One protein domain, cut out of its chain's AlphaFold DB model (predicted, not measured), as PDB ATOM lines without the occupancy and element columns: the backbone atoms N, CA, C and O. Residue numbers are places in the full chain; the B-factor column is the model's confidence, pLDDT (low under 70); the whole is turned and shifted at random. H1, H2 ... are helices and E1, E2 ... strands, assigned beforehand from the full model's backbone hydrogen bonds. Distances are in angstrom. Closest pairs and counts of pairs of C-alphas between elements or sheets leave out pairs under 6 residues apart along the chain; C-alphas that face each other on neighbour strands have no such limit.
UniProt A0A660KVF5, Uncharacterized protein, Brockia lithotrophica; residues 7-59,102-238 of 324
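AT A GLANCE: This is residues 7 to 59 and 102 to 238 of the 324 residues of an uncharacterized protein of Brockia lithotrophica (UniProt A0A660KVF5). A strongly twisted four-stranded sheet is covered on one face by three helices, H3, H6 and H7; beyond it lies a smaller part, where H4 packs on the two short strands E1 and E5, with H5 near H4. H2 runs along one side, touching no other helix. The printed part has 190 residues, with seven named helices and six named strands in the order H1 E1 H2 E2 E3 E4 H3 E5 H4 H5 E6 H6 H7. The larger sheet has the order E2, E3, E4, E6, antiparallel throughout. The class is mixed, helices and strands; the whole is compact, with a radius of gyration of the C-alphas of 17.1 A and spans of 53 by 40 by 32 A.

HOW THE PARTS SIT: E2, residues 47 to 49, and E3, residues 52 to 57, form a hairpin, with N 54 and O 47 2.8 A apart. E4, residues 103 to 108, pairs with E3 through N 53 and O 107, 2.8 A, and with edge strand E6, residues 194 to 199, through N 106 and O 196, 2.9 A. H7, residues 220 to 235, is on this sheet at a height of 8.2 A, slantwise to the strands, at 38 degrees to E3 on the local plane; the closest C-alphas of E2 and H7 are those of Arg 49 and Asp 227, 5.1 A. On the same face, H6, residues 200 to 213, stands up from the sheet and H3, residues 113 to 122, runs along the strands. H6 and H7, a helical hairpin and with the sheet two layers, helices on one face, touch at Arg 211 and Ala 222, their closest C-alphas, 5.5 A. H3 touches H7 at Val 115 and Thr 221, the closest C-alphas, 4.9 A. E1, residues 15 to 17, is antiparallel to E5, residues 141 to 143, with N 16 and O 142 2.9 A apart. H4, residues 151 to 170, comes closest to E5 at the C-alphas of Val 159 and Tyr 142, 6.5 A. Every O i to N i+4 pair is within hydrogen-bond range in H7; H3 has 4 of 6, H4 14 of 16 and H6 8 of 10.

IN THESE COORDINATES: H1, residues 7 to 10, begins at C-alpha 7, (-7.296, 94.064, 35.982). H2, residues 24 to 38, is 20.7 A long, H4 27.9 A and H7 22.9 A. H5 holds residues 178 to 183. H7 ends at C-alpha 235, (5.776, 107.411, 46.497).

THE WHOLE: The C-alphas of Gly 175 and Glu 238, the two farthest apart, are 56.5 A from each other. Residues 60 to 101 are not printed; C-alphas 59 and 102 are 5.8 A apart across the cut. The link from H3 to E5 is long, 18 residues. Confidence is under 70 at residues 123 to 128, 132 to 136 and 215 to 218.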
ATOM      1  N   GLU A   7      -6.104  93.533  36.644       96.06
ATOM      2  CA  GLU A   7      -7.296  94.064  35.982       96.06
ATOM      3  C   GLU A   7      -6.969  95.345  35.213       96.06
ATOM      4  O   GLU A   7      -7.381  95.509  34.067       96.06
ATOM      5  N   ALA A   8      -6.100  96.188  35.775       93.81
ATOM      6  CA  ALA A   8      -5.574  97.368  35.093       93.81
ATOM      7  C   ALA A   8      -4.834  97.071  33.768       93.81
ATOM      8  O   ALA A   8      -4.636  97.977  32.956       93.81
ATOM      9  N   ILE A   9      -4.413  95.820  33.540       95.19
ATOM     10  CA  ILE A   9      -3.696  95.382  32.336       95.19
ATOM     11  C   ILE A   9      -4.637  94.595  31.416       95.19
ATOM     12  O   ILE A   9      -4.806  94.967  30.258       95.19
ATOM     13  N   PHE A  10      -5.259  93.519  31.908       96.00
ATOM     14  CA  PHE A  10      -6.095  92.632  31.085       96.00
ATOM     15  C   PHE A  10      -7.480  93.215  30.788       96.00
ATOM     16  O   PHE A  10      -8.018  92.968  29.712       96.00
ATOM     17  N   GLY A  11      -8.032  94.029  31.692       94.88
ATOM     18  CA  GLY A  11      -9.322  94.700  31.518       94.88
ATOM     19  C   GLY A  11      -9.248  95.980  30.681       94.88
ATOM     20  O   GLY A  11     -10.266  96.636  30.451       94.88
ATOM     21  N   HIS A  12      -8.060  96.376  30.211       95.56
ATOM     22  CA  HIS A  12      -7.896  97.647  29.516       95.56
ATOM     23  C   HIS A  12      -8.617  97.645  28.147       95.56
ATOM     24  O   HIS A  12      -8.267  96.859  27.261       95.56
ATOM     25  N   PRO A  13      -9.545  98.587  27.882       93.56
ATOM     26  CA  PRO A  13     -10.492  98.497  26.761       93.56
ATOM     27  C   PRO A  13      -9.838  98.519  25.374       93.56
ATOM     28  O   PRO A  13     -10.379  97.961  24.415       93.56
ATOM     29  N   ARG A  14      -8.660  99.144  25.249       94.38
ATOM     30  CA  ARG A  14      -7.905  99.218  23.983       94.38
ATOM     31  C   ARG A  14      -6.907  98.080  23.782       94.38
ATOM     32  O   ARG A  14      -6.311  98.007  22.712       94.38
ATOM     33  N   LEU A  15      -6.685  97.218  24.775       96.00
ATOM     34  CA  LEU A  15      -5.730  96.120  24.637       96.00
ATOM     35  C   LEU A  15      -6.415  94.867  24.094       96.00
ATOM     36  O   LEU A  15      -7.548  94.538  24.441       96.00
ATOM     37  N   ARG A  16      -5.714  94.173  23.204       96.88
ATOM     38  CA  ARG A  16      -6.031  92.825  22.730       96.88
ATOM     39  C   ARG A  16      -4.787  91.983  22.971       96.88
ATOM     40  O   ARG A  16      -3.868  91.988  22.152       96.88
ATOM     41  N   LEU A  17      -4.710  91.390  24.158       96.44
ATOM     42  CA  LEU A  17      -3.581  90.565  24.581       96.44
ATOM     43  C   LEU A  17      -3.716  89.146  24.015       96.44
ATOM     44  O   LEU A  17      -4.814  88.708  23.691       96.44
ATOM     45  N   PHE A  18      -2.587  88.461  23.857       95.88
ATOM     46  CA  PHE A  18      -2.511  87.083  23.364       95.88
ATOM     47  C   PHE A  18      -2.212  86.108  24.502       95.88
ATOM     48  O   PHE A  18      -1.263  85.330  24.433       95.88
ATOM     49  N   ASP A  19      -2.992  86.191  25.573       93.44
ATOM     50  CA  ASP A  19      -2.917  85.334  26.763       93.44
ATOM     51  C   ASP A  19      -3.305  83.870  26.500       93.44
ATOM     52  O   ASP A  19      -3.001  82.988  27.300       93.44
ATOM     53  N   ASP A  20      -3.916  83.602  25.351       93.12
ATOM     54  CA  ASP A  20      -4.240  82.266  24.865       93.12
ATOM     55  C   ASP A  20      -3.112  81.602  24.052       93.12
ATOM     56  O   ASP A  20      -3.130  80.389  23.845       93.12
ATOM     57  N   ILE A  21      -2.119  82.377  23.600       92.38
ATOM     58  CA  ILE A  21      -0.918  81.879  22.901       92.38
ATOM     59  C   ILE A  21       0.310  81.958  23.805       92.38
ATOM     60  O   ILE A  21       1.158  81.066  23.803       92.38
ATOM     61  N   LEU A  22       0.436  83.055  24.546       92.50
ATOM     62  CA  LEU A  22       1.550  83.328  25.436       92.50
ATOM     63  C   LEU A  22       1.088  83.140  26.883       92.50
ATOM     64  O   LEU A  22       0.014  83.618  27.237       92.50
ATOM     65  N   PRO A  23       1.900  82.535  27.767       94.62
ATOM     66  CA  PRO A  23       1.533  82.326  29.166       94.62
ATOM     67  C   PRO A  23       1.687  83.622  29.989       94.62
ATOM     68  O   PRO A  23       2.449  83.686  30.953       94.62
ATOM     69  N   LEU A  24       0.963  84.681  29.605       95.00
ATOM     70  CA  LEU A  24       1.099  86.034  30.158       95.00
ATOM     71  C   LEU A  24       0.820  86.087  31.665       95.00
ATOM     72  O   LEU A  24       1.515  86.794  32.390       95.00
ATOM     73  N   HIS A  25      -0.144  85.306  32.157       96.31
ATOM     74  CA  HIS A  25      -0.421  85.205  33.592       96.31
ATOM     75  C   HIS A  25       0.775  84.661  34.380       96.31
ATOM     76  O   HIS A  25       1.139  85.256  35.394       96.31
ATOM     77  N   ALA A  26       1.415  83.598  33.879       96.38
ATOM     78  CA  ALA A  26       2.593  83.005  34.507       96.38
ATOM     79  C   ALA A  26       3.792  83.964  34.459       96.38
ATOM     80  O   ALA A  26       4.489  84.127  35.455       96.38
ATOM     81  N   TYR A  27       3.982  84.679  33.344       95.00
ATOM     82  CA  TYR A  27       5.012  85.720  33.255       95.00
ATOM     83  C   TYR A  27       4.809  86.828  34.292       95.00
ATOM     84  O   TYR A  27       5.782  87.313  34.867       95.00
ATOM     85  N   LEU A  28       3.562  87.227  34.559       96.31
ATOM     86  CA  LEU A  28       3.266  88.202  35.607       96.31
ATOM     87  C   LEU A  28       3.444  87.629  37.015       96.31
ATOM     88  O   LEU A  28       3.897  88.369  37.884       96.31
ATOM     89  N   ASP A  29       3.154  86.345  37.242       97.50
ATOM     90  CA  ASP A  29       3.436  85.680  38.525       97.50
ATOM     91  C   ASP A  29       4.945  85.653  38.806       97.50
ATOM     92  O   ASP A  29       5.391  85.991  39.907       97.50
ATOM     93  N   ASP A  30       5.749  85.330  37.792       97.19
ATOM     94  CA  ASP A  30       7.207  85.343  37.890       97.19
ATOM     95  C   ASP A  30       7.753  86.759  38.120       97.19
ATOM     96  O   ASP A  30       8.604  86.963  38.991       97.19
ATOM     97  N   LEU A  31       7.238  87.755  37.390       96.44
ATOM     98  CA  LEU A  31       7.594  89.157  37.609       96.44
ATOM     99  C   LEU A  31       7.213  89.616  39.020       96.44
ATOM    100  O   LEU A  31       8.023  90.263  39.675       96.44
ATOM    101  N   GLU A  32       6.022  89.272  39.514       98.25
ATOM    102  CA  GLU A  32       5.567  89.638  40.859       98.25
ATOM    103  C   GLU A  32       6.498  89.076  41.929       98.25
ATOM    104  O   GLU A  32       6.934  89.803  42.830       98.25
ATOM    105  N   ARG A  33       6.825  87.784  41.815       98.25
ATOM    106  CA  ARG A  33       7.739  87.096  42.723       98.25
ATOM    107  C   ARG A  33       9.092  87.804  42.756       98.25
ATOM    108  O   ARG A  33       9.538  88.211  43.827       98.25
ATOM    109  N   HIS A  34       9.699  88.042  41.596       97.75
ATOM    110  CA  HIS A  34      11.017  88.672  41.529       97.75
ATOM    111  C   HIS A  34      11.007  90.152  41.929       97.75
ATOM    112  O   HIS A  34      11.971  90.628  42.525       97.75
ATOM    113  N   ILE A  35       9.915  90.887  41.697       98.31
ATOM    114  CA  ILE A  35       9.758  92.252  42.221       98.31
ATOM    115  C   ILE A  35       9.769  92.241  43.754       98.31
ATOM    116  O   ILE A  35      10.432  93.074  44.380       98.31
ATOM    117  N   ASN A  36       9.060  91.291  44.368       98.44
ATOM    118  CA  ASN A  36       9.047  91.147  45.818       98.44
ATOM    119  C   ASN A  36      10.432  90.783  46.373       98.44
ATOM    120  O   ASN A  36      10.869  91.385  47.353       98.44
ATOM    121  N   GLU A  37      11.130  89.843  45.737       97.69
ATOM    122  CA  GLU A  37      12.463  89.383  46.149       97.69
ATOM    123  C   GLU A  37      13.546  90.460  45.993       97.69
ATOM    124  O   GLU A  37      14.399  90.610  46.865       97.69
ATOM    125  N   ILE A  38      13.530  91.213  44.890       96.88
ATOM    126  CA  ILE A  38      14.616  92.139  44.539       96.88
ATOM    127  C   ILE A  38      14.391  93.529  45.135       96.88
ATOM    128  O   ILE A  38      15.336  94.141  45.626       96.88
ATOM    129  N   PHE A  39      13.161  94.048  45.092       97.38
ATOM    130  CA  PHE A  39      12.871  95.426  45.497       97.38
ATOM    131  C   PHE A  39      12.219  95.479  46.879       97.38
ATOM    132  O   PHE A  39      12.750  96.111  47.794       97.38
ATOM    133  N   VAL A  40      11.093  94.785  47.070       97.38
ATOM    134  CA  VAL A  40      10.327  94.880  48.327       97.38
ATOM    135  C   VAL A  40      11.137  94.354  49.514       97.38
ATOM    136  O   VAL A  40      11.163  94.996  50.563       97.38
ATOM    137  N   ALA A  41      11.852  93.235  49.354       96.69
ATOM    138  CA  ALA A  41      12.709  92.678  50.404       96.69
ATOM    139  C   ALA A  41      13.884  93.604  50.786       96.69
ATOM    140  O   ALA A  41      14.366  93.543  51.913       96.69
ATOM    141  N   GLN A  42      14.300  94.505  49.889       94.06
ATOM    142  CA  GLN A  42      15.315  95.543  50.136       94.06
ATOM    143  C   GLN A  42      14.710  96.843  50.706       94.06
ATOM    144  O   GLN A  42      15.359  97.894  50.752       94.06
ATOM    145  N   GLY A  43      13.438  96.800  51.112       94.00
ATOM    146  CA  GLY A  43      12.712  97.933  51.681       94.00
ATOM    147  C   GLY A  43      12.239  98.960  50.651       94.00
ATOM    148  O   GLY A  43      11.883 100.072  51.034       94.00
ATOM    149  N   GLU A  44      12.254  98.644  49.350       95.38
ATOM    150  CA  GLU A  44      11.652  99.513  48.333       95.38
ATOM    151  C   GLU A  44      10.130  99.536  48.448       95.38
ATOM    152  O   GLU A  44       9.463  98.505  48.579       95.38
ATOM    153  N   ARG A  45       9.567 100.740  48.346       95.25
ATOM    154  CA  ARG A  45       8.125 100.929  48.237       95.25
ATOM    155  C   ARG A  45       7.727 100.837  46.769       95.25
ATOM    156  O   ARG A  45       7.703 101.842  46.069       95.25
ATOM    157  N   VAL A  46       7.402  99.629  46.326       97.81
ATOM    158  CA  VAL A  46       6.904  99.393  44.966       97.81
ATOM    159  C   VAL A  46       5.441  99.823  44.864       97.81
ATOM    160  O   VAL A  46       4.628  99.463  45.720       97.81
ATOM    161  N   VAL A  47       5.096 100.583  43.824       97.69
ATOM    162  CA  VAL A  47       3.726 101.060  43.583       97.69
ATOM    163  C   VAL A  47       3.335 100.840  42.130       97.69
ATOM    164  O   VAL A  47       4.106 101.178  41.240       97.69
ATOM    165  N   GLN A  48       2.122 100.339  41.895       98.38
ATOM    166  CA  GLN A  48       1.505 100.289  40.572       98.38
ATOM    167  C   GLN A  48       0.379 101.318  40.446       98.38
ATOM    168  O   GLN A  48      -0.416 101.497  41.376       98.38
ATOM    169  N   ARG A  49       0.288 101.948  39.273       98.06
ATOM    170  CA  ARG A  49      -0.882 102.687  38.789       98.06
ATOM    171  C   ARG A  49      -1.101 102.323  37.333       98.06
ATOM    172  O   ARG A  49      -0.159 102.392  36.548       98.06
ATOM    173  N   GLY A  50      -2.311 101.869  37.017       96.50
ATOM    174  CA  GLY A  50      -2.644 101.392  35.682       96.50
ATOM    175  C   GLY A  50      -1.620 100.372  35.177       96.50
ATOM    176  O   GLY A  50      -1.378  99.335  35.804       96.50
ATOM    177  N   ARG A  51      -0.967 100.718  34.069       96.75
ATOM    178  CA  ARG A  51      -0.001  99.869  33.349       96.75
ATOM    179  C   ARG A  51       1.464 100.123  33.727       96.75
ATOM    180  O   ARG A  51       2.378  99.588  33.092       96.75
ATOM    181  N   VAL A  52       1.702 100.941  34.752       98.50
ATOM    182  CA  VAL A  52       3.034 101.370  35.195       98.50
ATOM    183  C   VAL A  52       3.289 100.940  36.634       98.50
ATOM    184  O   VAL A  52       2.447 101.113  37.512       98.50
ATOM    185  N   VAL A  53       4.489 100.428  36.894       98.62
ATOM    186  CA  VAL A  53       4.975 100.098  38.235       98.62
ATOM    187  C   VAL A  53       6.246 100.884  38.527       98.62
ATOM    188  O   VAL A  53       7.256 100.705  37.854       98.62
ATOM    189  N   ALA A  54       6.238 101.730  39.552       98.06
ATOM    190  CA  ALA A  54       7.455 102.321  40.093       98.06
ATOM    191  C   ALA A  54       8.138 101.321  41.035       98.06
ATOM    192  O   ALA A  54       7.603 100.985  42.092       98.06
ATOM    193  N   LEU A  55       9.316 100.839  40.636       97.06
ATOM    194  CA  LEU A  55      10.075  99.805  41.346       97.06
ATOM    195  C   LEU A  55      11.020 100.378  42.404       97.06
ATOM    196  O   LEU A  55      11.233  99.762  43.443       97.06
ATOM    197  N   ARG A  56      11.614 101.542  42.122       94.62
ATOM    198  CA  ARG A  56      12.619 102.183  42.976       94.62
ATOM    199  C   ARG A  56      12.582 103.693  42.803       94.62
ATOM    200  O   ARG A  56      12.477 104.169  41.676       94.62
ATOM    201  N   SER A  57      12.767 104.421  43.901       94.25
ATOM    202  CA  SER A  57      13.104 105.849  43.911       94.25
ATOM    203  C   SER A  57      14.357 106.059  44.755       94.25
ATOM    204  O   SER A  57      14.477 105.483  45.838       94.25
ATOM    205  N   THR A  58      15.311 106.842  44.258       93.31
ATOM    206  CA  THR A  58      16.595 107.035  44.950       93.31
ATOM    207  C   THR A  58      16.507 108.039  46.100       93.31
ATOM    208  O   THR A  58      17.158 107.835  47.124       93.31
ATOM    209  N   ASP A  59      15.643 109.056  46.008       92.38
ATOM    210  CA  ASP A  59      15.484 110.086  47.046       92.38
ATOM    211  C   ASP A  59      14.516 109.648  48.156       92.38
ATOM    212  O   ASP A  59      13.492 110.280  48.446       92.38
ATOM    213  N   GLU A 102      18.725 112.273  41.239       92.31
ATOM    214  CA  GLU A 102      17.698 111.407  41.817       92.31
ATOM    215  C   GLU A 102      16.812 110.839  40.716       92.31
ATOM    216  O   GLU A 102      16.507 111.542  39.749       92.31
ATOM    217  N   THR A 103      16.417 109.574  40.838       93.75
ATOM    218  CA  THR A 103      15.752 108.823  39.774       93.75
ATOM    219  C   THR A 103      14.569 108.018  40.288       93.75
ATOM    220  O   THR A 103      14.484 107.662  41.466       93.75
ATOM    221  N   VAL A 104      13.661 107.699  39.366       94.75
ATOM    222  CA  VAL A 104      12.614 106.696  39.555       94.75
ATOM    223  C   VAL A 104      12.720 105.664  38.435       94.75
ATOM    224  O   VAL A 104      12.735 106.021  37.254       94.75
ATOM    225  N   LEU A 105      12.810 104.387  38.809       95.62
ATOM    226  CA  LEU A 105      12.807 103.249  37.892       95.62
ATOM    227  C   LEU A 105      11.372 102.754  37.707       95.62
ATOM    228  O   LEU A 105      10.750 102.302  38.672       95.62
ATOM    229  N   PHE A 106      10.876 102.792  36.473       97.06
ATOM    230  CA  PHE A 106       9.544 102.306  36.124       97.06
ATOM    231  C   PHE A 106       9.612 101.043  35.274       97.06
ATOM    232  O   PHE A 106      10.415 100.956  34.343       97.06
ATOM    233  N   LEU A 107       8.724 100.101  35.571       97.25
ATOM    234  CA  LEU A 107       8.363  98.955  34.748       97.25
ATOM    235  C   LEU A 107       7.031  99.236  34.060       97.25
ATOM    236  O   LEU A 107       6.054  99.607  34.705       97.25
ATOM    237  N   PHE A 108       7.000  99.030  32.752       96.94
ATOM    238  CA  PHE A 108       5.827  99.221  31.910       96.94
ATOM    239  C   PHE A 108       5.327  97.858  31.452       96.94
ATOM    240  O   PHE A 108       6.115  97.062  30.939       96.94
ATOM    241  N   VAL A 109       4.035  97.587  31.629       96.25
ATOM    242  CA  VAL A 109       3.420  96.288  31.333       96.25
ATOM    243  C   VAL A 109       2.151  96.504  30.519       96.25
ATOM    244  O   VAL A 109       1.304  97.305  30.892       96.25
ATOM    245  N   GLY A 110       2.005  95.809  29.387       94.62
ATOM    246  CA  GLY A 110       0.840  96.005  28.517       94.62
ATOM    247  C   GLY A 110       0.857  97.340  27.761       94.62
ATOM    248  O   GLY A 110      -0.197  97.879  27.438       94.62
ATOM    249  N   VAL A 111       2.038  97.903  27.490       95.38
ATOM    250  CA  VAL A 111       2.200  99.215  26.843       95.38
ATOM    251  C   VAL A 111       2.590  99.065  25.370       95.38
ATOM    252  O   VAL A 111       3.519  98.325  25.032       95.38
ATOM    253  N   GLY A 112       1.888  99.773  24.482       93.38
ATOM    254  CA  GLY A 112       2.165  99.797  23.050       93.38
ATOM    255  C   GLY A 112       3.521 100.412  22.689       93.38
ATOM    256  O   GLY A 112       4.014 101.344  23.330       93.38
ATOM    257  N   LYS A 113       4.110  99.934  21.589       91.88
ATOM    258  CA  LYS A 113       5.371 100.451  21.033       91.88
ATOM    259  C   LYS A 113       5.406 101.976  20.805       91.88
ATOM    260  O   LYS A 113       6.452 102.560  21.090       91.88
ATOM    261  N   PRO A 114       4.331 102.659  20.361       91.75
ATOM    262  CA  PRO A 114       4.374 104.111  20.165       91.75
ATOM    263  C   PRO A 114       4.636 104.874  21.465       91.75
ATOM    264  O   PRO A 114       5.389 105.845  21.481       91.75
ATOM    265  N   VAL A 115       4.067 104.400  22.578       92.88
ATOM    266  CA  VAL A 115       4.294 104.998  23.898       92.88
ATOM    267  C   VAL A 115       5.756 104.842  24.299       92.88
ATOM    268  O   VAL A 115       6.386 105.812  24.714       92.88
ATOM    269  N   TYR A 116       6.325 103.651  24.115       92.00
ATOM    270  CA  TYR A 116       7.750 103.419  24.342       92.00
ATOM    271  C   TYR A 116       8.636 104.371  23.525       92.00
ATOM    272  O   TYR A 116       9.564 104.970  24.073       92.00
ATOM    273  N   ASP A 117       8.336 104.538  22.235       90.00
ATOM    274  CA  ASP A 117       9.094 105.420  21.344       90.00
ATOM    275  C   ASP A 117       9.012 106.886  21.761       90.00
ATOM    276  O   ASP A 117       9.991 107.616  21.627       90.00
ATOM    277  N   HIS A 118       7.887 107.322  22.320       90.00
ATOM    278  CA  HIS A 118       7.797 108.652  22.910       90.00
ATOM    279  C   HIS A 118       8.614 108.756  24.198       90.00
ATOM    280  O   HIS A 118       9.397 109.694  24.353       90.00
ATOM    281  N   LEU A 119       8.463 107.797  25.116       91.12
ATOM    282  CA  LEU A 119       9.093 107.836  26.436       91.12
ATOM    283  C   LEU A 119      10.622 107.781  26.361       91.12
ATOM    284  O   LEU A 119      11.306 108.481  27.109       91.12
ATOM    285  N   VAL A 120      11.173 107.004  25.426       88.50
ATOM    286  CA  VAL A 120      12.625 106.838  25.286       88.50
ATOM    287  C   VAL A 120      13.346 108.128  24.883       88.50
ATOM    288  O   VAL A 120      14.535 108.277  25.156       88.50
ATOM    289  N   THR A 121      12.644 109.093  24.282       87.00
ATOM    290  CA  THR A 121      13.235 110.401  23.939       87.00
ATOM    291  C   THR A 121      13.578 111.241  25.174       87.00
ATOM    292  O   THR A 121      14.436 112.118  25.100       87.00
ATOM    293  N   TYR A 122      12.970 110.940  26.328       84.25
ATOM    294  CA  TYR A 122      13.161 111.679  27.578       84.25
ATOM    295  C   TYR A 122      14.204 111.074  28.520       84.25
ATOM    296  O   TYR A 122      14.519 111.681  29.546       84.25
ATOM    297  N   SER A 123      14.776 109.909  28.194       67.56
ATOM    298  CA  SER A 123      15.870 109.316  28.971       67.56
ATOM    299  C   SER A 123      17.196 110.034  28.660       67.56
ATOM    300  O   SER A 123      18.077 109.496  27.984       67.56
ATOM    301  N   VAL A 124      17.323 111.291  29.092       58.25
ATOM    302  CA  VAL A 124      18.535 112.109  28.922       58.25
ATOM    303  C   VAL A 124      19.606 111.641  29.917       58.25
ATOM    304  O   VAL A 124      19.322 111.485  31.099       58.25
ATOM    305  N   GLY A 125      20.841 111.401  29.458       54.56
ATOM    306  CA  GLY A 125      21.988 111.090  30.335       54.56
ATOM    307  C   GLY A 125      22.091 109.649  30.871       54.56
ATOM    308  O   GLY A 125      22.990 109.378  31.654       54.56
ATOM    309  N   ARG A 126      21.209 108.742  30.420       62.06
ATOM    310  CA  ARG A 126      21.135 107.283  30.683       62.06
ATOM    311  C   ARG A 126      21.472 106.814  32.102       62.06
ATOM    312  O   ARG A 126      22.586 106.396  32.401       62.06
ATOM    313  N   VAL A 127      20.419 106.638  32.875       63.50
ATOM    314  CA  VAL A 127      20.359 105.664  33.962       63.50
ATOM    315  C   VAL A 127      19.228 104.705  33.565       63.50
ATOM    316  O   VAL A 127      18.168 105.147  33.149       63.50
ATOM    317  N   THR A 128      19.571 103.424  33.414       69.38
ATOM    318  CA  THR A 128      18.760 102.247  33.017       69.38
ATOM    319  C   THR A 128      17.692 102.387  31.903       69.38
ATOM    320  O   THR A 128      16.574 102.850  32.113       69.38
ATOM    321  N   ARG A 129      17.978 101.813  30.719       83.06
ATOM    322  CA  ARG A 129      16.982 101.460  29.681       83.06
ATOM    323  C   ARG A 129      17.076  99.967  29.400       83.06
ATOM    324  O   ARG A 129      18.046  99.535  28.781       83.06
ATOM    325  N   ILE A 130      16.055  99.206  29.778       82.50
ATOM    326  CA  ILE A 130      15.938  97.788  29.427       82.50
ATOM    327  C   ILE A 130      14.618  97.601  28.704       82.50
ATOM    328  O   ILE A 130      13.582  97.371  29.309       82.50
ATOM    329  N   ALA A 131      14.659  97.693  27.385       77.38
ATOM    330  CA  ALA A 131      13.638  97.066  26.569       77.38
ATOM    331  C   ALA A 131      14.324  95.898  25.908       77.38
ATOM    332  O   ALA A 131      15.330  96.086  25.214       77.38
ATOM    333  N   ALA A 132      13.827  94.698  26.164       60.72
ATOM    334  CA  ALA A 132      14.378  93.553  25.492       60.72
ATOM    335  C   ALA A 132      14.189  93.776  23.987       60.72
ATOM    336  O   ALA A 132      13.078  94.016  23.510       60.72
ATOM    337  N   GLY A 133      15.302  93.818  23.250       57.66
ATOM    338  CA  GLY A 133      15.251  94.037  21.814       57.66
ATOM    339  C   GLY A 133      14.312  93.003  21.210       57.66
ATOM    340  O   GLY A 133      14.335  91.842  21.629       57.66
ATOM    341  N   GLN A 134      13.508  93.404  20.220       57.75
ATOM    342  CA  GLN A 134      12.542  92.496  19.595       57.75
ATOM    343  C   GLN A 134      13.201  91.174  19.170       57.75
ATOM    344  O   GLN A 134      12.524  90.160  19.150       57.75
ATOM    345  N   ARG A 135      14.528  91.179  18.930       58.78
ATOM    346  CA  ARG A 135      15.448  90.033  18.766       58.78
ATOM    347  C   ARG A 135      15.169  88.814  19.642       58.78
ATOM    348  O   ARG A 135      15.285  87.718  19.104       58.78
ATOM    349  N   ALA A 136      14.773  89.001  20.894       62.22
ATOM    350  CA  ALA A 136      14.596  87.910  21.849       62.22
ATOM    351  C   ALA A 136      13.153  87.735  22.354       62.22
ATOM    352  O   ALA A 136      12.913  86.804  23.109       62.22
ATOM    353  N   ASN A 137      12.207  88.611  21.985       77.19
ATOM    354  CA  ASN A 137      10.876  88.609  22.598       77.19
ATOM    355  C   ASN A 137       9.741  88.828  21.605       77.19
ATOM    356  O   ASN A 137       9.892  89.501  20.583       77.19
ATOM    357  N   LEU A 138       8.599  88.258  21.966       87.19
ATOM    358  CA  LEU A 138       7.366  88.267  21.198       87.19
ATOM    359  C   LEU A 138       6.410  89.361  21.693       87.19
ATOM    360  O   LEU A 138       6.328  89.585  22.901       87.19
ATOM    361  N   PRO A 139       5.685  90.045  20.794       91.31
ATOM    362  CA  PRO A 139       4.672  91.019  21.188       91.31
ATOM    363  C   PRO A 139       3.581  90.357  22.038       91.31
ATOM    364  O   PRO A 139       3.103  89.277  21.705       91.31
ATOM    365  N   TRP A 140       3.168  91.022  23.117       94.25
ATOM    366  CA  TRP A 140       2.138  90.507  24.032       94.25
ATOM    367  C   TRP A 140       0.712  90.670  23.498       94.25
ATOM    368  O   TRP A 140      -0.222  90.099  24.051       94.25
ATOM    369  N   GLY A 141       0.526  91.472  22.450       95.31
ATOM    370  CA  GLY A 141      -0.793  91.847  21.964       95.31
ATOM    371  C   GLY A 141      -0.763  93.023  21.001       95.31
ATOM    372  O   GLY A 141       0.283  93.384  20.455       95.31
ATOM    373  N   TYR A 142      -1.918  93.658  20.847       96.50
ATOM    374  CA  TYR A 142      -2.114  94.885  20.082       96.50
ATOM    375  C   TYR A 142      -2.869  95.929  20.916       96.50
ATOM    376  O   TYR A 142      -3.833  95.595  21.603       96.50
ATOM    377  N   GLU A 143      -2.422  97.185  20.868       96.12
ATOM    378  CA  GLU A 143      -3.119  98.333  21.451       96.12
ATOM    379  C   GLU A 143      -3.813  99.109  20.330       96.12
ATOM    380  O   GLU A 143      -3.170  99.616  19.406       96.12
ATOM    381  N   VAL A 144      -5.140  99.200  20.417       94.94
ATOM    382  CA  VAL A 144      -5.945 100.006  19.502       94.94
ATOM    383  C   VAL A 144      -5.603 101.487  19.717       94.94
ATOM    384  O   VAL A 144      -5.596 101.937  20.870       94.94
ATOM    385  N   PRO A 145      -5.320 102.261  18.648       90.94
ATOM    386  CA  PRO A 145      -5.048 103.690  18.764       90.94
ATOM    387  C   PRO A 145      -6.188 104.414  19.482       90.94
ATOM    388  O   PRO A 145      -7.360 104.146  19.216       90.94
ATOM    389  N   ALA A 146      -5.852 105.334  20.386       87.81
ATOM    390  CA  ALA A 146      -6.858 106.061  21.159       87.81
ATOM    391  C   ALA A 146      -7.713 106.980  20.271       87.81
ATOM    392  O   ALA A 146      -8.862 107.257  20.587       87.81
ATOM    393  N   GLU A 147      -7.150 107.403  19.144       84.81
ATOM    394  CA  GLU A 147      -7.730 108.318  18.165       84.81
ATOM    395  C   GLU A 147      -8.531 107.583  17.070       84.81
ATOM    396  O   GLU A 147      -8.992 108.193  16.104       84.81
ATOM    397  N   ALA A 148      -8.665 106.255  17.164       87.50
ATOM    398  CA  ALA A 148      -9.345 105.460  16.150       87.50
ATOM    399  C   ALA A 148     -10.853 105.768  16.112       87.50
ATOM    400  O   ALA A 148     -11.590 105.428  17.034       87.50
ATOM    401  N   ARG A 149     -11.330 106.333  14.992       88.25
ATOM    402  CA  ARG A 149     -12.770 106.550  14.732       88.25
ATOM    403  C   ARG A 149     -13.556 105.240  14.558       88.25
ATOM    404  O   ARG A 149     -14.717 105.174  14.938       88.25
ATOM    405  N   ASP A 150     -12.918 104.206  14.002       92.06
ATOM    406  CA  ASP A 150     -13.438 102.830  13.930       92.06
ATOM    407  C   ASP A 150     -12.433 101.878  14.607       92.06
ATOM    408  O   ASP A 150     -11.555 101.328  13.932       92.06
ATOM    409  N   PRO A 151     -12.511 101.706  15.941       92.25
ATOM    410  CA  PRO A 151     -11.631 100.810  16.696       92.25
ATOM    411  C   PRO A 151     -11.636  99.370  16.168       92.25
ATOM    412  O   PRO A 151     -10.590  98.720  16.097       92.25
ATOM    413  N   GLU A 152     -12.802  98.878  15.751       94.62
ATOM    414  CA  GLU A 152     -12.998  97.486  15.350       94.62
ATOM    415  C   GLU A 152     -12.305  97.159  14.027       94.62
ATOM    416  O   GLU A 152     -11.816  96.044  13.844       94.62
ATOM    417  N   ARG A 153     -12.176  98.127  13.113       94.56
ATOM    418  CA  ARG A 153     -11.347  97.953  11.912       94.56
ATOM    419  C   ARG A 153      -9.905  97.592  12.260       94.56
ATOM    420  O   ARG A 153      -9.366  96.637  11.702       94.56
ATOM    421  N   TYR A 154      -9.291  98.318  13.193       93.62
ATOM    422  CA  TYR A 154      -7.903  98.064  13.588       93.62
ATOM    423  C   TYR A 154      -7.742  96.693  14.240       93.62
ATOM    424  O   TYR A 154      -6.729  96.033  14.006       93.62
ATOM    425  N   VAL A 155      -8.744  96.252  15.005       95.19
ATOM    426  CA  VAL A 155      -8.787  94.904  15.580       95.19
ATOM    427  C   VAL A 155      -8.855  93.854  14.470       95.19
ATOM    428  O   VAL A 155      -7.978  92.993  14.408       95.19
ATOM    429  N   ARG A 156      -9.835  93.949  13.558       95.56
ATOM    430  CA  ARG A 156     -10.037  92.980  12.464       95.56
ATOM    431  C   ARG A 156      -8.821  92.847  11.547       95.56
ATOM    432  O   ARG A 156      -8.533  91.747  11.091       95.56
ATOM    433  N   GLU A 157      -8.112  93.939  11.278       94.00
ATOM    434  CA  GLU A 157      -6.957  93.934  10.373       94.00
ATOM    435  C   GLU A 157      -5.657  93.493  11.069       94.00
ATOM    436  O   GLU A 157      -4.904  92.678  10.531       94.00
ATOM    437  N   ASN A 158      -5.364  94.017  12.265       95.31
ATOM    438  CA  ASN A 158      -4.033  93.872  12.866       95.31
ATOM    439  C   ASN A 158      -3.909  92.683  13.820       95.31
ATOM    440  O   ASN A 158      -2.834  92.087  13.895       95.31
ATOM    441  N   VAL A 159      -4.978  92.325  14.538       95.56
ATOM    442  CA  VAL A 159      -4.932  91.232  15.521       95.56
ATOM    443  C   VAL A 159      -4.696  89.881  14.833       95.56
ATOM    444  O   VAL A 159      -3.736  89.213  15.222       95.56
ATOM    445  N   PRO A 160      -5.443  89.484  13.777       94.62
ATOM    446  CA  PRO A 160      -5.189  88.218  13.084       94.62
ATOM    447  C   PRO A 160      -3.796  88.157  12.455       94.62
ATOM    448  O   PRO A 160      -3.109  87.147  12.584       94.62
ATOM    449  N   ARG A 161      -3.344  89.260  11.842       91.56
ATOM    450  CA  ARG A 161      -2.010  89.360  11.237       91.56
ATOM    451  C   ARG A 161      -0.905  89.140  12.267       91.56
ATOM    452  O   ARG A 161       0.007  88.352  12.038       91.56
ATOM    453  N   LEU A 162      -0.971  89.833  13.403       92.56
ATOM    454  CA  LEU A 162       0.042  89.710  14.450       92.56
ATOM    455  C   LEU A 162       0.024  88.317  15.089       92.56
ATOM    456  O   LEU A 162       1.081  87.750  15.357       92.56
ATOM    457  N   ARG A 163      -1.173  87.750  15.268       93.12
ATOM    458  CA  ARG A 163      -1.383  86.395  15.777       93.12
ATOM    459  C   ARG A 163      -0.775  85.331  14.863       93.12
ATOM    460  O   ARG A 163      -0.082  84.443  15.348       93.12
ATOM    461  N   GLN A 164      -0.989  85.444  13.554       90.75
ATOM    462  CA  GLN A 164      -0.386  84.549  12.568       90.75
ATOM    463  C   GLN A 164       1.143  84.597  12.649       90.75
ATOM    464  O   GLN A 164       1.778  83.555  12.785       90.75
ATOM    465  N   LEU A 165       1.727  85.800  12.650       88.25
ATOM    466  CA  LEU A 165       3.178  85.969  12.758       88.25
ATOM    467  C   LEU A 165       3.731  85.366  14.057       88.25
ATOM    468  O   LEU A 165       4.812  84.791  14.057       88.25
ATOM    469  N   LEU A 166       3.007  85.482  15.173       88.94
ATOM    470  CA  LEU A 166       3.388  84.854  16.442       88.94
ATOM    471  C   LEU A 166       3.418  83.326  16.349       88.94
ATOM    472  O   LEU A 166       4.391  82.716  16.789       88.94
ATOM    473  N   LEU A 167       2.382  82.719  15.769       89.31
ATOM    474  CA  LEU A 167       2.301  81.268  15.598       89.31
ATOM    475  C   LEU A 167       3.400  80.753  14.661       89.31
ATOM    476  O   LEU A 167       4.080  79.793  15.005       89.31
ATOM    477  N   GLU A 168       3.654  81.432  13.540       87.31
ATOM    478  CA  GLU A 168       4.742  81.076  12.613       87.31
ATOM    479  C   GLU A 168       6.113  81.061  13.303       87.31
ATOM    480  O   GLU A 168       6.943  80.188  13.027       87.31
ATOM    481  N   VAL A 169       6.341  82.003  14.225       85.12
ATOM    482  CA  VAL A 169       7.566  82.063  15.029       85.12
ATOM    483  C   VAL A 169       7.629  80.932  16.049       85.12
ATOM    484  O   VAL A 169       8.656  80.265  16.148       85.12
ATOM    485  N   LEU A 170       6.558  80.720  16.817       85.25
ATOM    486  CA  LEU A 170       6.517  79.712  17.880       85.25
ATOM    487  C   LEU A 170       6.621  78.285  17.334       85.25
ATOM    488  O   LEU A 170       7.261  77.436  17.945       85.25
ATOM    489  N   GLU A 171       6.029  78.032  16.169       85.94
ATOM    490  CA  GLU A 171       6.058  76.732  15.499       85.94
ATOM    491  C   GLU A 171       7.337  76.510  14.674       85.94
ATOM    492  O   GLU A 171       7.514  75.439  14.096       85.94
ATOM    493  N   GLY A 172       8.220  77.514  14.583       80.06
ATOM    494  CA  GLY A 172       9.447  77.440  13.785       80.06
ATOM    495  C   GLY A 172       9.198  77.285  12.281       80.06
ATOM    496  O   GLY A 172      10.062  76.786  11.565       80.06
ATOM    497  N   LYS A 173       8.017  77.687  11.796       76.31
ATOM    498  CA  LYS A 173       7.590  77.533  10.393       76.31
ATOM    499  C   LYS A 173       7.986  78.708   9.503       76.31
ATOM    500  O   LYS A 173       7.797  78.650   8.290       76.31
ATOM    501  N   SER A 174       8.539  79.768  10.084       70.62
ATOM    502  CA  SER A 174       9.059  80.895   9.315       70.62
ATOM    503  C   SER A 174      10.298  80.491   8.515       70.62
ATOM    504  O   SER A 174      11.357  80.242   9.087       70.62
ATOM    505  N   GLY A 175      10.190  80.503   7.184       70.06
ATOM    506  CA  GLY A 175      11.355  80.460   6.291       70.06
ATOM    507  C   GLY A 175      12.195  81.748   6.322       70.06
ATOM    508  O   GLY A 175      13.303  81.773   5.796       70.06
ATOM    509  N   GLU A 176      11.681  82.808   6.954       77.25
ATOM    510  CA  GLU A 176      12.320  84.117   7.074       77.25
ATOM    511  C   GLU A 176      13.051  84.286   8.419       77.25
ATOM    512  O   GLU A 176      12.573  83.812   9.460       77.25
ATOM    513  N   PRO A 177      14.172  85.030   8.463       77.12
ATOM    514  CA  PRO A 177      14.802  85.405   9.717       77.12
ATOM    515  C   PRO A 177      13.846  86.208  10.604       77.12
ATOM    516  O   PRO A 177      13.172  87.134  10.155       77.12
ATOM    517  N   MET A 178      13.900  85.969  11.914       73.88
ATOM    518  CA  MET A 178      13.109  86.692  12.920       73.88
ATOM    519  C   MET A 178      13.162  88.225  12.809       73.88
ATOM    520  O   MET A 178      12.258  88.921  13.260       73.88
ATOM    521  N   GLN A 179      14.249  88.787  12.277       75.19
ATOM    522  CA  GLN A 179      14.362  90.231  12.058       75.19
ATOM    523  C   GLN A 179      13.472  90.726  10.912       75.19
ATOM    524  O   GLN A 179      12.886  91.797  11.048       75.19
ATOM    525  N   ALA A 180      13.333  89.946   9.839       80.69
ATOM    526  CA  ALA A 180      12.486  90.275   8.700       80.69
ATOM    527  C   ALA A 180      11.003  90.219   9.089       80.69
ATOM    528  O   ALA A 180      10.287  91.198   8.884       80.69
ATOM    529  N   LEU A 181      10.564  89.159   9.779       79.25
ATOM    530  CA  LEU A 181       9.175  89.023  10.246       79.25
ATOM    531  C   LEU A 181       8.696  90.200  11.108       79.25
ATOM    532  O   LEU A 181       7.544  90.616  11.031       79.25
ATOM    533  N   ARG A 182       9.584  90.785  11.914       75.75
ATOM    534  CA  ARG A 182       9.248  91.929  12.781       75.75
ATOM    535  C   ARG A 182       8.955  93.207  12.018       75.75
ATOM    536  O   ARG A 182       8.205  94.036  12.522       75.75
ATOM    537  N   SER A 183       9.526  93.374  10.827       82.69
ATOM    538  CA  SER A 183       9.190  94.514   9.967       82.69
ATOM    539  C   SER A 183       7.717  94.494   9.544       82.69
ATOM    540  O   SER A 183       7.151  95.539   9.238       82.69
ATOM    541  N   ALA A 184       7.073  93.324   9.605       86.06
ATOM    542  CA  ALA A 184       5.658  93.157   9.328       86.06
ATOM    543  C   ALA A 184       4.751  93.428  10.543       86.06
ATOM    544  O   ALA A 184       3.528  93.371  10.380       86.06
ATOM    545  N   TYR A 185       5.299  93.707  11.736       88.88
ATOM    546  CA  TYR A 185       4.488  94.026  12.912       88.88
ATOM    547  C   TYR A 185       3.788  95.380  12.747       88.88
ATOM    548  O   TYR A 185       4.418  96.356  12.332       88.88
ATOM    549  N   PRO A 186       2.497  95.474  13.111       90.50
ATOM    550  CA  PRO A 186       1.802  96.749  13.124       90.50
ATOM    551  C   PRO A 186       2.418  97.649  14.195       90.50
ATOM    552  O   PRO A 186       2.817  97.182  15.258       90.50
ATOM    553  N   VAL A 187       2.449  98.957  13.947       87.81
ATOM    554  CA  VAL A 187       3.081  99.938  14.846       87.81
ATOM    555  C   VAL A 187       2.525  99.870  16.277       87.81
ATOM    556  O   VAL A 187       3.286 100.019  17.224       87.81
ATOM    557  N   GLY A 188       1.229  99.591  16.445       90.19
ATOM    558  CA  GLY A 188       0.544  99.514  17.743       90.19
ATOM    559  C   GLY A 188       0.713  98.203  18.520       90.19
ATOM    560  O   GLY A 188      -0.070  97.948  19.429       90.19
ATOM    561  N   TYR A 189       1.670  97.333  18.180       93.69
ATOM    562  CA  TYR A 189       1.870  96.107  18.962       93.69
ATOM    563  C   TYR A 189       2.237  96.429  20.425       93.69
ATOM    564  O   TYR A 189       2.969  97.382  20.715       93.69
ATOM    565  N   VAL A 190       1.744  95.608  21.352       94.69
ATOM    566  CA  VAL A 190       2.058  95.688  22.781       94.69
ATOM    567  C   VAL A 190       3.437  95.095  23.008       94.69
ATOM    568  O   VAL A 190       3.694  93.929  22.688       94.69
ATOM    569  N   MET A 191       4.339  95.908  23.550       92.50
ATOM    570  CA  MET A 191       5.687  95.456  23.847       92.50
ATOM    571  C   MET A 191       5.683  94.458  25.012       92.50
ATOM    572  O   MET A 191       4.884  94.604  25.940       92.50
ATOM    573  N   PRO A 192       6.621  93.492  25.020       91.69
ATOM    574  CA  PRO A 192       7.008  92.831  26.259       91.69
ATOM    575  C   PRO A 192       7.362  93.874  27.330       91.69
ATOM    576  O   PRO A 192       7.839  94.959  26.967       91.69
ATOM    577  N   PRO A 193       7.202  93.552  28.625       93.81
ATOM    578  CA  PRO A 193       7.527  94.467  29.701       93.81
ATOM    579  C   PRO A 193       8.926  95.060  29.566       93.81
ATOM    580  O   PRO A 193       9.890  94.368  29.225       93.81
ATOM    581  N   PHE A 194       9.036  96.357  29.828       93.31
ATOM    582  CA  PHE A 194      10.292  97.088  29.699       93.31
ATOM    583  C   PHE A 194      10.494  98.056  30.860       93.31
ATOM    584  O   PHE A 194       9.542  98.503  31.496       93.31
ATOM    585  N   LEU A 195      11.757  98.388  31.118       93.25
ATOM    586  CA  LEU A 195      12.191  99.316  32.149       93.25
ATOM    587  C   LEU A 195      12.728 100.601  31.533       93.25
ATOM    588  O   LEU A 195      13.574 100.563  30.630       93.25
ATOM    589  N   LEU A 196      12.300 101.729  32.092       93.56
ATOM    590  CA  LEU A 196      12.919 103.030  31.872       93.56
ATOM    591  C   LEU A 196      13.099 103.719  33.220       93.56
ATOM    592  O   LEU A 196      12.181 103.761  34.041       93.56
ATOM    593  N   GLU A 197      14.281 104.273  33.437       93.25
ATOM    594  CA  GLU A 197      14.575 105.107  34.590       93.25
ATOM    595  C   GLU A 197      14.683 106.572  34.159       93.25
ATOM    596  O   GLU A 197      15.268 106.914  33.127       93.25
ATOM    597  N   PHE A 198      14.060 107.444  34.947       93.19
ATOM    598  CA  PHE A 198      14.005 108.877  34.683       93.19
ATOM    599  C   PHE A 198      14.528 109.638  35.888       93.19
ATOM    600  O   PHE A 198      14.199 109.305  37.024       93.19
ATOM    601  N   GLY A 199      15.300 110.694  35.633       92.31
ATOM    602  CA  GLY A 199      15.645 111.651  36.677       92.31
ATOM    603  C   GLY A 199      14.405 112.412  37.153       92.31
ATOM    604  O   GLY A 199      13.570 112.788  36.329       92.31
ATOM    605  N   GLU A 200      14.291 112.693  38.449       93.12
ATOM    606  CA  GLU A 200      13.143 113.420  39.011       93.12
ATOM    607  C   GLU A 200      12.988 114.821  38.395       93.12
ATOM    608  O   GLU A 200      11.878 115.237  38.061       93.12
ATOM    609  N   GLU A 201      14.104 115.513  38.136       90.88
ATOM    610  CA  GLU A 201      14.110 116.786  37.400       90.88
ATOM    611  C   GLU A 201      13.548 116.625  35.975       90.88
ATOM    612  O   GLU A 201      12.762 117.454  35.516       90.88
ATOM    613  N   ALA A 202      13.922 115.551  35.271       90.44
ATOM    614  CA  ALA A 202      13.460 115.295  33.909       90.44
ATOM    615  C   ALA A 202      11.969 114.930  33.872       90.44
ATOM    616  O   ALA A 202      11.261 115.369  32.962       90.44
ATOM    617  N   LEU A 203      11.481 114.182  34.867       93.38
ATOM    618  CA  LEU A 203      10.062 113.866  35.012       93.38
ATOM    619  C   LEU A 203       9.226 115.144  35.082       93.38
ATOM    620  O   LEU A 203       8.339 115.334  34.250       93.38
ATOM    621  N   ILE A 204       9.545 116.054  36.007       91.94
ATOM    622  CA  ILE A 204       8.727 117.254  36.204       91.94
ATOM    623  C   ILE A 204       8.908 118.296  35.093       91.94
ATOM    624  O   ILE A 204       7.925 118.863  34.615       91.94
ATOM    625  N   LYS A 205      10.143 118.537  34.633       88.56
ATOM    626  CA  LYS A 205      10.422 119.615  33.668       88.56
ATOM    627  C   LYS A 205      10.170 119.229  32.218       88.56
ATOM    628  O   LYS A 205       9.896 120.124  31.419       88.56
ATOM    629  N   ASN A 206      10.267 117.943  31.875       90.00
ATOM    630  CA  ASN A 206      10.201 117.482  30.488       90.00
ATOM    631  C   ASN A 206       9.042 116.510  30.262       90.00
ATOM    632  O   ASN A 206       8.169 116.811  29.454       90.00
ATOM    633  N   VAL A 207       9.013 115.374  30.970       92.25
ATOM    634  CA  VAL A 207       8.050 114.290  30.697       92.25
ATOM    635  C   VAL A 207       6.624 114.739  31.005       92.25
ATOM    636  O   VAL A 207       5.806 114.839  30.095       92.25
ATOM    637  N   PHE A 208       6.330 115.066  32.265       93.56
ATOM    638  CA  PHE A 208       4.992 115.488  32.687       93.56
ATOM    639  C   PHE A 208       4.593 116.800  32.037       93.56
ATOM    640  O   PHE A 208       3.455 116.951  31.603       93.56
ATOM    641  N   ARG A 209       5.551 117.716  31.872       89.50
ATOM    642  CA  ARG A 209       5.314 118.957  31.151       89.50
ATOM    643  C   ARG A 209       4.788 118.683  29.742       89.50
ATOM    644  O   ARG A 209       3.629 118.970  29.470       89.50
ATOM    645  N   GLN A 210       5.592 118.073  28.879       88.25
ATOM    646  CA  GLN A 210       5.238 117.899  27.467       88.25
ATOM    647  C   GLN A 210       4.100 116.902  27.243       88.25
ATOM    648  O   GLN A 210       3.443 116.965  26.208       88.25
ATOM    649  N   ARG A 211       3.892 115.951  28.166       89.88
ATOM    650  CA  ARG A 211       2.913 114.871  27.986       89.88
ATOM    651  C   ARG A 211       1.619 115.018  28.779       89.88
ATOM    652  O   ARG A 211       0.668 114.325  28.443       89.88
ATOM    653  N   LEU A 212       1.564 115.897  29.782       88.94
ATOM    654  CA  LEU A 212       0.365 116.124  30.601       88.94
ATOM    655  C   LEU A 212      -0.002 117.600  30.776       88.94
ATOM    656  O   LEU A 212      -1.185 117.900  30.910       88.94
ATOM    657  N   PHE A 213       0.976 118.506  30.877       86.25
ATOM    658  CA  PHE A 213       0.711 119.904  31.249       86.25
ATOM    659  C   PHE A 213       0.571 120.825  30.039       86.25
ATOM    660  O   PHE A 213      -0.109 121.846  30.130       86.25
ATOM    661  N   GLU A 214       1.221 120.480  28.927       81.56
ATOM    662  CA  GLU A 214       1.137 121.223  27.675       81.56
ATOM    663  C   GLU A 214       0.004 120.681  26.783       81.56
ATOM    664  O   GLU A 214      -0.144 119.464  26.631       81.56
ATOM    665  N   PRO A 215      -0.789 121.569  26.158       65.81
ATOM    666  CA  PRO A 215      -1.816 121.180  25.200       65.81
ATOM    667  C   PRO A 215      -1.153 120.554  23.965       65.81
ATOM    668  O   PRO A 215      -0.425 121.226  23.238       65.81
ATOM    669  N   GLY A 216      -1.393 119.262  23.724       65.44
ATOM    670  CA  GLY A 216      -0.875 118.560  22.541       65.44
ATOM    671  C   GLY A 216      -0.578 117.076  22.740       65.44
ATOM    672  O   GLY A 216      -0.537 116.331  21.763       65.44
ATOM    673  N   ALA A 217      -0.417 116.623  23.982       67.75
ATOM    674  CA  ALA A 217      -0.293 115.205  24.279       67.75
ATOM    675  C   ALA A 217      -1.648 114.614  24.670       67.75
ATOM    676  O   ALA A 217      -2.210 114.935  25.713       67.75
ATOM    677  N   GLN A 218      -2.162 113.745  23.809       64.88
ATOM    678  CA  GLN A 218      -3.376 112.968  24.026       64.88
ATOM    679  C   GLN A 218      -3.116 111.507  23.630       64.88
ATOM    680  O   GLN A 218      -2.042 111.169  23.120       64.88
ATOM    681  N   GLY A 219      -4.062 110.633  23.957       82.38
ATOM    682  CA  GLY A 219      -3.995 109.211  23.638       82.38
ATOM    683  C   GLY A 219      -3.141 108.380  24.597       82.38
ATOM    684  O   GLY A 219      -2.869 108.769  25.735       82.38
ATOM    685  N   ALA A 220      -2.707 107.204  24.135       89.25
ATOM    686  CA  ALA A 220      -2.103 106.169  24.983       89.25
ATOM    687  C   ALA A 220      -0.856 106.639  25.757       89.25
ATOM    688  O   ALA A 220      -0.602 106.189  26.870       89.25
ATOM    689  N   THR A 221      -0.079 107.574  25.197       92.31
ATOM    690  CA  THR A 221       1.112 108.100  25.889       92.31
ATOM    691  C   THR A 221       0.735 108.984  27.070       92.31
ATOM    692  O   THR A 221       1.371 108.893  28.113       92.31
ATOM    693  N   ALA A 222      -0.287 109.832  26.925       92.38
ATOM    694  CA  ALA A 222      -0.738 110.700  28.009       92.38
ATOM    695  C   ALA A 222      -1.313 109.873  29.169       92.38
ATOM    696  O   ALA A 222      -1.036 110.175  30.324       92.38
ATOM    697  N   GLU A 223      -2.038 108.795  28.865       93.88
ATOM    698  CA  GLU A 223      -2.543 107.848  29.866       93.88
ATOM    699  C   GLU A 223      -1.403 107.170  30.640       93.88
ATOM    700  O   GLU A 223      -1.351 107.254  31.862       93.88
ATOM    701  N   VAL A 224      -0.411 106.604  29.945       96.12
ATOM    702  CA  VAL A 224       0.743 105.965  30.604       96.12
ATOM    703  C   VAL A 224       1.581 106.972  31.398       96.12
ATOM    704  O   VAL A 224       2.087 106.659  32.474       96.12
ATOM    705  N   VAL A 225       1.735 108.208  30.917       96.31
ATOM    706  CA  VAL A 225       2.440 109.246  31.683       96.31
ATOM    707  C   VAL A 225       1.610 109.715  32.886       96.31
ATOM    708  O   VAL A 225       2.188 110.095  33.907       96.31
ATOM    709  N   ARG A 226       0.274 109.655  32.820       96.38
ATOM    710  CA  ARG A 226      -0.595 109.900  33.978       96.38
ATOM    711  C   ARG A 226      -0.382 108.830  35.042       96.38
ATOM    712  O   ARG A 226      -0.137 109.187  36.188       96.38
ATOM    713  N   ASP A 227      -0.339 107.562  34.641       98.00
ATOM    714  CA  ASP A 227       0.006 106.447  35.526       98.00
ATOM    715  C   ASP A 227       1.381 106.657  36.194       98.00
ATOM    716  O   ASP A 227       1.534 106.461  37.402       98.00
ATOM    717  N   MET A 228       2.389 107.127  35.440       98.06
ATOM    718  CA  MET A 228       3.699 107.500  36.001       98.06
ATOM    719  C   MET A 228       3.586 108.616  37.050       98.06
ATOM    720  O   MET A 228       4.225 108.529  38.103       98.06
ATOM    721  N   LEU A 229       2.795 109.661  36.780       97.44
ATOM    722  CA  LEU A 229       2.572 110.767  37.713       97.44
ATOM    723  C   LEU A 229       1.896 110.276  39.006       97.44
ATOM    724  O   LEU A 229       2.328 110.606  40.111       97.44
ATOM    725  N   ASP A 230       0.887 109.420  38.881       98.12
ATOM    726  CA  ASP A 230       0.170 108.861  40.026       98.12
ATOM    727  C   ASP A 230       1.054 107.914  40.851       98.12
ATOM    728  O   ASP A 230       0.927 107.844  42.080       98.12
ATOM    729  N   CYS A 231       1.991 107.209  40.205       98.25
ATOM    730  CA  CYS A 231       2.998 106.415  40.904       98.25
ATOM    731  C   CYS A 231       3.896 107.308  41.762       98.25
ATOM    732  O   CYS A 231       4.120 107.005  42.934       98.25
ATOM    733  N   VAL A 232       4.393 108.423  41.218       97.38
ATOM    734  CA  VAL A 232       5.289 109.298  41.983       97.38
ATOM    735  C   VAL A 232       4.566 110.036  43.113       97.38
ATOM    736  O   VAL A 232       5.124 110.144  44.207       97.38
ATOM    737  N   PHE A 233       3.297 110.416  42.929       97.50
ATOM    738  CA  PHE A 233       2.455 110.905  44.027       97.50
ATOM    739  C   PHE A 233       2.278 109.867  45.132       97.50
ATOM    740  O   PHE A 233       2.315 110.196  46.317       97.50
ATOM    741  N   ALA A 234       2.097 108.600  44.768       96.75
ATOM    742  CA  ALA A 234       1.979 107.537  45.751       96.75
ATOM    743  C   ALA A 234       3.303 107.264  46.490       96.75
ATOM    744  O   ALA A 234       3.258 106.868  47.656       96.75
ATOM    745  N   LEU A 235       4.459 107.506  45.859       95.50
ATOM    746  CA  LEU A 235       5.776 107.411  46.497       95.50
ATOM    747  C   LEU A 235       6.012 108.541  47.513       95.50
ATOM    748  O   LEU A 235       6.306 108.246  48.673       95.50
ATOM    749  N   ASP A 236       5.856 109.803  47.099       95.00
ATOM    750  CA  ASP A 236       6.028 110.993  47.950       95.00
ATOM    751  C   ASP A 236       5.087 112.130  47.525       95.00
ATOM    752  O   ASP A 236       5.433 113.013  46.736       95.00
ATOM    753  N   ARG A 237       3.873 112.111  48.073       94.44
ATOM    754  CA  ARG A 237       2.820 113.061  47.715       94.44
ATOM    755  C   ARG A 237       3.232 114.516  47.935       94.44
ATOM    756  O   ARG A 237       3.048 115.326  47.039       94.44
ATOM    757  N   GLU A 238       3.830 114.831  49.083       93.00
ATOM    758  CA  GLU A 238       4.207 116.204  49.435       93.00
ATOM    759  C   GLU A 238       5.237 116.770  48.452       93.00
ATOM    760  O   GLU A 238       5.089 117.896  47.977       93.00
TER     761      GLU A 238